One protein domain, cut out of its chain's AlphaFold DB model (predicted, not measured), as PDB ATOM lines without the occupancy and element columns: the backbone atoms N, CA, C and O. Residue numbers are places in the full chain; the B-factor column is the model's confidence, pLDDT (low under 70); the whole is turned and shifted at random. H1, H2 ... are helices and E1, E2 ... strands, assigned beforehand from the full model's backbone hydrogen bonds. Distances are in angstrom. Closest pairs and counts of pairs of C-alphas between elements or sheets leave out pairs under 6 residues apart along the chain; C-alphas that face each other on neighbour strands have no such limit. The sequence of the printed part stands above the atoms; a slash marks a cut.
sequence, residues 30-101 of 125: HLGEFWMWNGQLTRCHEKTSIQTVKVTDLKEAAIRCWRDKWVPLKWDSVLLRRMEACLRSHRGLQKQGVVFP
ATOM      1  N   HIS A  30     134.234 113.221  96.645       79.06
ATOM      2  CA  HIS A  30     133.952 113.641  98.015       79.06
ATOM      3  C   HIS A  30     132.746 112.888  98.592       79.06
ATOM      4  O   HIS A  30     131.647 112.938  98.044       79.06
ATOM      5  N   LEU A  31     132.948 112.244  99.740       71.56
ATOM      6  CA  LEU A  31     131.917 111.562 100.516       71.56
ATOM      7  C   LEU A  31     131.567 112.447 101.722       71.56
ATOM      8  O   LEU A  31     132.293 112.445 102.703       71.56
ATOM      9  N   GLY A  32     130.507 113.259 101.646       76.12
ATOM     10  CA  GLY A  32     130.188 114.291 102.653       76.12
ATOM     11  C   GLY A  32     130.143 113.808 104.117       76.12
ATOM     12  O   GLY A  32     131.126 113.893 104.857       76.12
ATOM     13  N   GLU A  33     128.979 113.346 104.582       75.94
ATOM     14  CA  GLU A  33     128.822 112.746 105.917       75.94
ATOM     15  C   GLU A  33     128.907 111.224 105.838       75.94
ATOM     16  O   GLU A  33     127.914 110.516 105.977       75.94
ATOM     17  N   PHE A  34     130.113 110.720 105.581       81.81
ATOM     18  CA  PHE A  34     130.353 109.293 105.443       81.81
ATOM     19  C   PHE A  34     131.173 108.752 106.610       81.81
ATOM     20  O   PHE A  34     132.212 109.298 106.991       81.81
ATOM     21  N   TRP A  35     130.680 107.666 107.192       83.94
ATOM     22  CA  TRP A  35     131.234 107.058 108.391       83.94
ATOM     23  C   TRP A  35     131.493 105.578 108.153       83.94
ATOM     24  O   TRP A  35     130.738 104.902 107.455       83.94
ATOM     25  N   MET A  36     132.560 105.073 108.759       85.31
ATOM     26  CA  MET A  36     132.930 103.663 108.706       85.31
ATOM     27  C   MET A  36     133.187 103.127 110.112       85.31
ATOM     28  O   MET A  36     133.585 103.885 110.996       85.31
ATOM     29  N   TRP A  37     133.022 101.823 110.304       83.94
ATOM     30  CA  TRP A  37     133.289 101.094 111.545       83.94
ATOM     31  C   TRP A  37     134.265  99.943 111.294       83.94
ATOM     32  O   TRP A  37     134.212  99.287 110.260       83.94
ATOM     33  N   ASN A  38     135.179  99.697 112.226       83.56
ATOM     34  CA  ASN A  38     136.238  98.687 112.111       83.56
ATOM     35  C   ASN A  38     135.917  97.340 112.794       83.56
ATOM     36  O   ASN A  38     136.829  96.551 113.033       83.56
ATOM     37  N   GLY A  39     134.665  97.094 113.187       78.06
ATOM     38  CA  GLY A  39     134.281  95.892 113.939       78.06
ATOM     39  C   GLY A  39     134.628  95.933 115.434       78.06
ATOM     40  O   GLY A  39     134.244  95.030 116.171       78.06
ATOM     41  N   GLN A  40     135.326  96.969 115.913       80.88
ATOM     42  CA  GLN A  40     135.726  97.086 117.315       80.88
ATOM     43  C   GLN A  40     134.704  97.875 118.134       80.88
ATOM     44  O   GLN A  40     134.001  98.762 117.633       80.88
ATOM     45  N   LEU A  41     134.642  97.533 119.419       79.25
ATOM     46  CA  LEU A  41     133.844  98.219 120.422       79.25
ATOM     47  C   LEU A  41     134.772  99.042 121.314       79.25
ATOM     48  O   LEU A  41     135.747  98.533 121.866       79.25
ATOM     49  N   THR A  42     134.436 100.311 121.486       77.56
ATOM     50  CA  THR A  42     135.059 101.201 122.456       77.56
ATOM     51  C   THR A  42     134.221 101.183 123.725       77.56
ATOM     52  O   THR A  42     133.032 101.498 123.703       77.56
ATOM     53  N   ARG A  43     134.845 100.843 124.853       75.12
ATOM     54  CA  ARG A  43     134.211 100.945 126.168       75.12
ATOM     55  C   ARG A  43     134.622 102.261 126.814       75.12
ATOM     56  O   ARG A  43     135.793 102.457 127.123       75.12
ATOM     57  N   CYS A  44     133.665 103.159 127.012       70.06
ATOM     58  CA  CYS A  44     133.863 104.394 127.758       70.06
ATOM     59  C   CYS A  44     132.931 104.361 128.975       70.06
ATOM     60  O   CYS A  44     131.710 104.434 128.834       70.06
ATOM     61  N   HIS A  45     133.504 104.204 130.172       73.12
ATOM     62  CA  HIS A  45     132.756 103.942 131.409       73.12
ATOM     63  C   HIS A  45     131.814 102.717 131.283       73.12
ATOM     64  O   HIS A  45     132.229 101.651 130.820       73.12
ATOM     65  N   GLU A  46     130.556 102.855 131.710       72.31
ATOM     66  CA  GLU A  46     129.501 101.831 131.644       72.31
ATOM     67  C   GLU A  46     128.859 101.703 130.253       72.31
ATOM     68  O   GLU A  46     127.961 100.886 130.066       72.31
ATOM     69  N   LYS A  47     129.303 102.491 129.262       69.88
ATOM     70  CA  LYS A  47     128.757 102.462 127.903       69.88
ATOM     71  C   LYS A  47     129.746 101.841 126.922       69.88
ATOM     72  O   LYS A  47     130.911 102.235 126.833       69.88
ATOM     73  N   THR A  48     129.242 100.889 126.152       74.75
ATOM     74  CA  THR A  48     129.936 100.286 125.016       74.75
ATOM     75  C   THR A  48     129.392 100.919 123.741       74.75
ATOM     76  O   THR A  48     128.186 100.896 123.513       74.75
ATOM     77  N   SER A  49     130.260 101.502 122.919       77.69
ATOM     78  CA  SER A  49     129.904 102.092 121.625       77.69
ATOM     79  C   SER A  49     130.775 101.504 120.525       77.69
ATOM     80  O   SER A  49     131.928 101.155 120.770       77.69
ATOM     81  N   ILE A  50     130.281 101.442 119.293       81.38
ATOM     82  CA  ILE A  50     131.127 101.058 118.159       81.38
ATOM     83  C   ILE A  50     132.197 102.122 117.877       81.38
ATOM     84  O   ILE A  50     131.985 103.316 118.097       81.38
ATOM     85  N   GLN A  51     133.362 101.697 117.390       83.00
ATOM     86  CA  GLN A  51     134.421 102.616 116.988       83.00
ATOM     87  C   GLN A  51     134.220 103.075 115.541       83.00
ATOM     88  O   GLN A  51     134.499 102.340 114.595       83.00
ATOM     89  N   THR A  52     133.773 104.313 115.360       83.56
ATOM     90  CA  THR A  52     133.551 104.887 114.029       83.56
ATOM     91  C   THR A  52     134.629 105.893 113.642       83.56
ATOM     92  O   THR A  52     135.297 106.490 114.487       83.56
ATOM     93  N   VAL A  53     134.806 106.092 112.337       82.69
ATOM     94  CA  VAL A  53     135.634 107.160 111.771       82.69
ATOM     95  C   VAL A  53     134.877 107.846 110.649       82.69
ATOM     96  O   VAL A  53     134.224 107.185 109.839       82.69
ATOM     97  N   LYS A  54     134.975 109.174 110.596       83.00
ATOM     98  CA  LYS A  54     134.485 109.948 109.460       83.00
ATOM     99  C   LYS A  54     135.514 109.883 108.338       83.00
ATOM    100  O   LYS A  54     136.694 110.138 108.578       83.00
ATOM    101  N   VAL A  55     135.065 109.567 107.130       82.81
ATOM    102  CA  VAL A  55     135.893 109.535 105.923       82.81
ATOM    103  C   VAL A  55     135.269 110.457 104.894       82.81
ATOM    104  O   VAL A  55     134.066 110.411 104.679       82.81
ATOM    105  N   THR A  56     136.081 111.304 104.270       82.94
ATOM    106  CA  THR A  56     135.583 112.351 103.366       82.94
ATOM    107  C   THR A  56     135.875 112.089 101.893       82.94
ATOM    108  O   THR A  56     135.451 112.869 101.043       82.94
ATOM    109  N   ASP A  57     136.628 111.039 101.574       85.62
ATOM    110  CA  ASP A  57     137.097 110.746 100.219       85.62
ATOM    111  C   ASP A  57     136.903 109.263  99.876       85.62
ATOM    112  O   ASP A  57     137.192 108.375 100.684       85.62
ATOM    113  N   LEU A  58     136.423 108.993  98.660       85.12
ATOM    114  CA  LEU A  58     136.157 107.642  98.165       85.12
ATOM    115  C   LEU A  58     137.409 106.756  98.129       85.12
ATOM    116  O   LEU A  58     137.319 105.570  98.442       85.12
ATOM    117  N   LYS A  59     138.582 107.303  97.784       83.88
ATOM    118  CA  LYS A  59     139.853 106.559  97.787       83.88
ATOM    119  C   LYS A  59     140.213 106.139  99.199       83.88
ATOM    120  O   LYS A  59     140.574 104.984  99.412       83.88
ATOM    121  N   GLU A  60     140.105 107.060 100.157       85.50
ATOM    122  CA  GLU A  60     140.371 106.748 101.562       85.50
ATOM    123  C   GLU A  60     139.415 105.662 102.062       85.50
ATOM    124  O   GLU A  60     139.865 104.676 102.649       85.50
ATOM    125  N   ALA A  61     138.120 105.795 101.770       86.31
ATOM    126  CA  ALA A  61     137.120 104.802 102.143       86.31
ATOM    127  C   ALA A  61     137.446 103.430 101.536       86.31
ATOM    128  O   ALA A  61     137.418 102.415 102.233       86.31
ATOM    129  N   ALA A  62     137.805 103.390 100.251       88.00
ATOM    130  CA  ALA A  62     138.121 102.154  99.544       88.00
ATOM    131  C   ALA A  62     139.373 101.469 100.109       88.00
ATOM    132  O   ALA A  62     139.360 100.263 100.358       88.00
ATOM    133  N   ILE A  63     140.434 102.236 100.379       88.62
ATOM    134  CA  ILE A  63     141.670 101.717 100.981       88.62
ATOM    135  C   ILE A  63     141.396 101.169 102.380       88.62
ATOM    136  O   ILE A  63     141.833 100.060 102.688       88.62
ATOM    137  N   ARG A  64     140.655 101.903 103.216       87.38
ATOM    138  CA  ARG A  64     140.287 101.446 104.564       87.38
ATOM    139  C   ARG A  64     139.437 100.185 104.529       87.38
ATOM    140  O   ARG A  64     139.626  99.306 105.364       87.38
ATOM    141  N   CYS A  65     138.534 100.075 103.560       87.69
ATOM    142  CA  CYS A  65     137.709  98.886 103.393       87.69
ATOM    143  C   CYS A  65     138.547  97.664 102.999       87.69
ATOM    144  O   CYS A  65     138.464  96.610 103.629       87.69
ATOM    145  N   TRP A  66     139.430  97.818 102.013       87.62
ATOM    146  CA  TRP A  66     140.248  96.713 101.522       87.62
ATOM    147  C   TRP A  66     141.360  96.296 102.497       87.62
ATOM    148  O   TRP A  66     141.482  95.107 102.818       87.62
ATOM    149  N   ARG A  67     142.162  97.261 102.964       85.31
ATOM    150  CA  ARG A  67     143.369  97.026 103.771       85.31
ATOM    151  C   ARG A  67     143.047  96.863 105.249       85.31
ATOM    152  O   ARG A  67     143.482  95.899 105.868       85.31
ATOM    153  N   ASP A  68     142.272  97.800 105.785       84.00
ATOM    154  CA  ASP A  68     142.064  97.951 107.228       84.00
ATOM    155  C   ASP A  68     140.740  97.308 107.694       84.00
ATOM    156  O   ASP A  68     140.411  97.359 108.875       84.00
ATOM    157  N   LYS A  69     139.981  96.703 106.766       83.06
ATOM    158  CA  LYS A  69     138.698  96.012 106.997       83.06
ATOM    159  C   LYS A  69     137.615  96.883 107.643       83.06
ATOM    160  O   LYS A  69     136.755  96.386 108.362       83.06
ATOM    161  N   TRP A  70     137.628  98.184 107.352       86.44
ATOM    162  CA  TRP A  70     136.551  99.082 107.767       86.44
ATOM    163  C   TRP A  70     135.310  98.882 106.896       86.44
ATOM    164  O   TRP A  70     135.398  98.775 105.672       86.44
ATOM    165  N   VAL A  71     134.141  98.906 107.517       85.44
ATOM    166  CA  VAL A  71     132.846  98.732 106.866       85.44
ATOM    167  C   VAL A  71     132.092 100.065 106.881       85.44
ATOM    168  O   VAL A  71     131.992 100.684 107.942       85.44
ATOM    169  N   PRO A  72     131.579 100.548 105.737       85.50
ATOM    170  CA  PRO A  72     130.694 101.711 105.694       85.50
ATOM    171  C   PRO A  72     129.440 101.536 106.561       85.50
ATOM    172  O   PRO A  72     128.806 100.485 106.505       85.50
ATOM    173  N   LEU A  73     129.041 102.573 107.304       81.00
ATOM    174  CA  LEU A  73     127.765 102.560 108.038       81.00
ATOM    175  C   LEU A  73     126.564 102.653 107.094       81.00
ATOM    176  O   LEU A  73     125.562 101.975 107.296       81.00
ATOM    177  N   LYS A  74     126.707 103.469 106.047       77.44
ATOM    178  CA  LYS A  74     125.730 103.666 104.981       77.44
ATOM    179  C   LYS A  74     126.370 103.326 103.652       77.44
ATOM    180  O   LYS A  74     127.435 103.850 103.328       77.44
ATOM    181  N   TRP A  75     125.737 102.457 102.878       77.12
ATOM    182  CA  TRP A  75     126.274 102.026 101.596       77.12
ATOM    183  C   TRP A  75     125.173 101.587 100.644       77.12
ATOM    184  O   TRP A  75     124.051 101.281 101.039       77.12
ATOM    185  N   ASP A  76     125.547 101.530  99.375       79.94
ATOM    186  CA  ASP A  76     124.780 100.899  98.320       79.94
ATOM    187  C   ASP A  76     125.744 100.134  97.393       79.94
ATOM    188  O   ASP A  76     126.972 100.283  97.451       79.94
ATOM    189  N   SER A  77     125.190  99.284  96.531       80.00
ATOM    190  CA  SER A  77     125.978  98.490  95.584       80.00
ATOM    191  C   SER A  77     126.736  99.348  94.561       80.00
ATOM    192  O   SER A  77     127.758  98.915  94.027       80.00
ATOM    193  N   VAL A  78     126.284 100.578  94.299       83.50
ATOM    194  CA  VAL A  78     126.930 101.519  93.374       83.50
ATOM    195  C   VAL A  78     128.189 102.113  94.009       83.50
ATOM    196  O   VAL A  78     129.221 102.231  93.349       83.50
ATOM    197  N   LEU A  79     128.149 102.453  95.294       84.50
ATOM    198  CA  LEU A  79     129.280 102.924  96.079       84.50
ATOM    199  C   LEU A  79     130.373 101.859  96.147       84.50
ATOM    200  O   LEU A  79     131.526 102.173  95.857       84.50
ATOM    201  N   LEU A  80     130.018 100.604  96.435       85.44
ATOM    202  CA  LEU A  80     130.989  99.506  96.469       85.44
ATOM    203  C   LEU A  80     131.688  99.330  95.115       85.44
ATOM    204  O   LEU A  80     132.915  99.295  95.058       85.44
ATOM    205  N   ARG A  81     130.936  99.336  94.007       86.38
ATOM    206  CA  ARG A  81     131.516  99.274  92.652       86.38
ATOM    207  C   ARG A  81     132.476 100.431  92.370       86.38
ATOM    208  O   ARG A  81     133.527 100.227  91.762       86.38
ATOM    209  N   ARG A  82     132.141 101.644  92.819       86.94
ATOM    210  CA  ARG A  82     133.012 102.822  92.684       86.94
ATOM    211  C   ARG A  82     134.284 102.688  93.520       86.94
ATOM    212  O   ARG A  82     135.366 102.991  93.021       86.94
ATOM    213  N   MET A  83     134.181 102.181  94.748       87.38
ATOM    214  CA  MET A  83     135.333 101.888  95.606       87.38
ATOM    215  C   MET A  83     136.249 100.829  94.973       87.38
ATOM    216  O   MET A  83     137.464 101.011  94.931       87.38
ATOM    217  N   GLU A  84     135.688  99.763  94.402       90.12
ATOM    218  CA  GLU A  84     136.458  98.735  93.690       90.12
ATOM    219  C   GLU A  84     137.167  99.284  92.447       90.12
ATOM    220  O   GLU A  84     138.356  99.032  92.250       90.12
ATOM    221  N   ALA A  85     136.474 100.076  91.621       87.62
ATOM    222  CA  ALA A  85     137.077 100.737  90.462       87.62
ATOM    223  C   ALA A  85     138.220 101.682  90.878       87.62
ATOM    224  O   ALA A  85     139.266 101.760  90.222       87.62
ATOM    225  N   CYS A  86     138.048 102.362  92.009       87.50
ATOM    226  CA  CYS A  86     139.061 103.222  92.593       87.50
ATOM    227  C   CYS A  86     140.312 102.443  93.037       87.50
ATOM    228  O   CYS A  86     141.433 102.902  92.825       87.50
ATOM    229  N   LEU A  87     140.142 101.253  93.617       87.50
ATOM    230  CA  LEU A  87     141.248 100.375  94.009       87.50
ATOM    231  C   LEU A  87     141.974  99.791  92.794       87.50
ATOM    232  O   LEU A  87     143.203  99.849  92.739       87.50
ATOM    233  N   ARG A  88     141.235  99.320  91.778       87.06
ATOM    234  CA  ARG A  88     141.815  98.795  90.526       87.06
ATOM    235  C   ARG A  88     142.683  99.830  89.812       87.06
ATOM    236  O   ARG A  88     143.734  99.487  89.283       87.06
ATOM    237  N   SER A  89     142.275 101.098  89.832       83.56
ATOM    238  CA  SER A  89     143.006 102.214  89.211       83.56
ATOM    239  C   SER A  89     144.089 102.839  90.107       83.56
ATOM    240  O   SER A  89     144.763 103.795  89.702       83.56
ATOM    241  N   HIS A  90     144.304 102.318  91.320       84.38
ATOM    242  CA  HIS A  90     145.217 102.918  92.285       84.38
ATOM    243  C   HIS A  90     146.693 102.656  91.934       84.38
ATOM    244  O   HIS A  90     147.293 101.648  92.322       84.38
ATOM    245  N   ARG A  91     147.328 103.633  91.273       79.62
ATOM    246  CA  ARG A  91     148.737 103.579  90.828       79.62
ATOM    247  C   ARG A  91     149.726 103.175  91.924       79.62
ATOM    248  O   ARG A  91     150.686 102.466  91.650       79.62
ATOM    249  N   GLY A  92     149.520 103.631  93.162       81.94
ATOM    250  CA  GLY A  92     150.411 103.293  94.276       81.94
ATOM    251  C   GLY A  92     150.361 101.812  94.669       81.94
ATOM    252  O   GLY A  92     151.385 101.259  95.042       81.94
ATOM    253  N   LEU A  93     149.198 101.167  94.521       80.31
ATOM    254  CA  LEU A  93     149.001  99.754  94.865       80.31
ATOM    255  C   LEU A  93     149.494  98.873  93.712       80.31
ATOM    256  O   LEU A  93     150.211  97.906  93.943       80.31
ATOM    257  N   GLN A  94     149.239  99.292  92.470       82.56
ATOM    258  CA  GLN A  94     149.816  98.663  91.277       82.56
ATOM    259  C   GLN A  94     151.354  98.656  91.319       82.56
ATOM    260  O   GLN A  94     151.977  97.636  91.046       82.56
ATOM    261  N   LYS A  95     151.986  99.767  91.735       79.38
ATOM    262  CA  LYS A  95     153.448  99.840  91.926       79.38
ATOM    263  C   LYS A  95     153.976  98.905  93.017       79.38
ATOM    264  O   LYS A  95     155.135  98.518  92.959       79.38
ATOM    265  N   GLN A  96     153.147  98.560  93.999       82.94
ATOM    266  CA  GLN A  96     153.469  97.589  95.051       82.94
ATOM    267  C   GLN A  96     153.212  96.137  94.609       82.94
ATOM    268  O   GLN A  96     153.362  95.226  95.416       82.94
ATOM    269  N   GLY A  97     152.823  95.911  93.347       86.31
ATOM    270  CA  GLY A  97     152.519  94.583  92.812       86.31
ATOM    271  C   GLY A  97     151.142  94.050  93.208       86.31
ATOM    272  O   GLY A  97     150.869  92.869  93.012       86.31
ATOM    273  N   VAL A  98     150.265  94.891  93.767       86.88
ATOM    274  CA  VAL A  98     148.899  94.485  94.119       86.88
ATOM    275  C   VAL A  98     148.063  94.394  92.846       86.88
ATOM    276  O   VAL A  98     147.868  95.391  92.149       86.88
ATOM    277  N   VAL A  99     147.543  93.199  92.573       87.81
ATOM    278  CA  VAL A  99     146.612  92.930  91.474       87.81
ATOM    279  C   VAL A  99     145.239  92.642  92.067       87.81
ATOM    280  O   VAL A  99     145.082  91.737  92.886       87.81
ATOM    281  N   PHE A 100     144.251  93.438  91.671       89.44
ATOM    282  CA  PHE A 100     142.861  93.257  92.078       89.44
ATOM    283  C   PHE A 100     142.111  92.398  91.054       89.44
ATOM    284  O   PHE A 100     142.392  92.520  89.862       89.44
ATOM    285  N   PRO A 101     141.153  91.562  91.484       89.62
ATOM    286  CA  PRO A 101     140.332  90.780  90.568       89.62
ATOM    287  C   PRO A 101     139.360  91.671  89.778       89.62
ATOM    288  O   PRO A 101     138.910  92.722  90.252       89.62
TER     289      PRO A 101
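What this domain is: This is residues 30 to 101 of the 125 residues of an uncharacterized protein of Deltaproteobacteria bacterium GWA2_54_12 (UniProt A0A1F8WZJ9). A long two-stranded hairpin, E1 and E2, makes one end of an elongated shape; H1 and H2 cross nearly at right angles in the body, and short H3 makes the other end. The printed part has 72 residues, with two named strands and three named helices in the order E1, E2, H1, H2, H3 along the chain; the class is mixed, helices and strands, and the sheet of E1 and E2 is antiparallel. The whole is loose, radius of gyration of the C-alphas 14.0 A, spanning 46 by 24 by 18 A.

Where its parts are: E1, residues 35 to 44, begins at C-alpha (131.234, 107.058, 108.391), measures 19.7 A and bends by 93 degrees at residue 39. E2 is residues 47 to 54, 20.7 A; H1 58 to 68, 14.5 A; H2 77 to 88, 16.6 A; H3 91 to 95, 6.1 A, ending at C-alpha (153.448, 99.840, 91.926).

How they stand to each other: In the hairpin, N 42 and O 49 are 2.7 A apart, within hydrogen-bond range. Residues 36 to 37 of E1 also pair antiparallel with 71 to 72. H2, with residues 82 to 87 alone, touches H1, about perpendicular at 78 degrees; the closest C-alphas, Ala 62 and Met 83, are 4.8 A apart. H3 is close to H2 but not clearly touching: C-alphas Leu 87 and Leu 93, the closest, are 7.8 A apart. H1 and H3 are apart. In H1, H2 and H3 every O i to N i+4 pair is within hydrogen-bond range.

The domain as a whole: The farthest C-alphas, Glu 46 and Lys 95, are 46.4 A apart. The printed part has no cut and no long link. Residue 47 is under pLDDT 70.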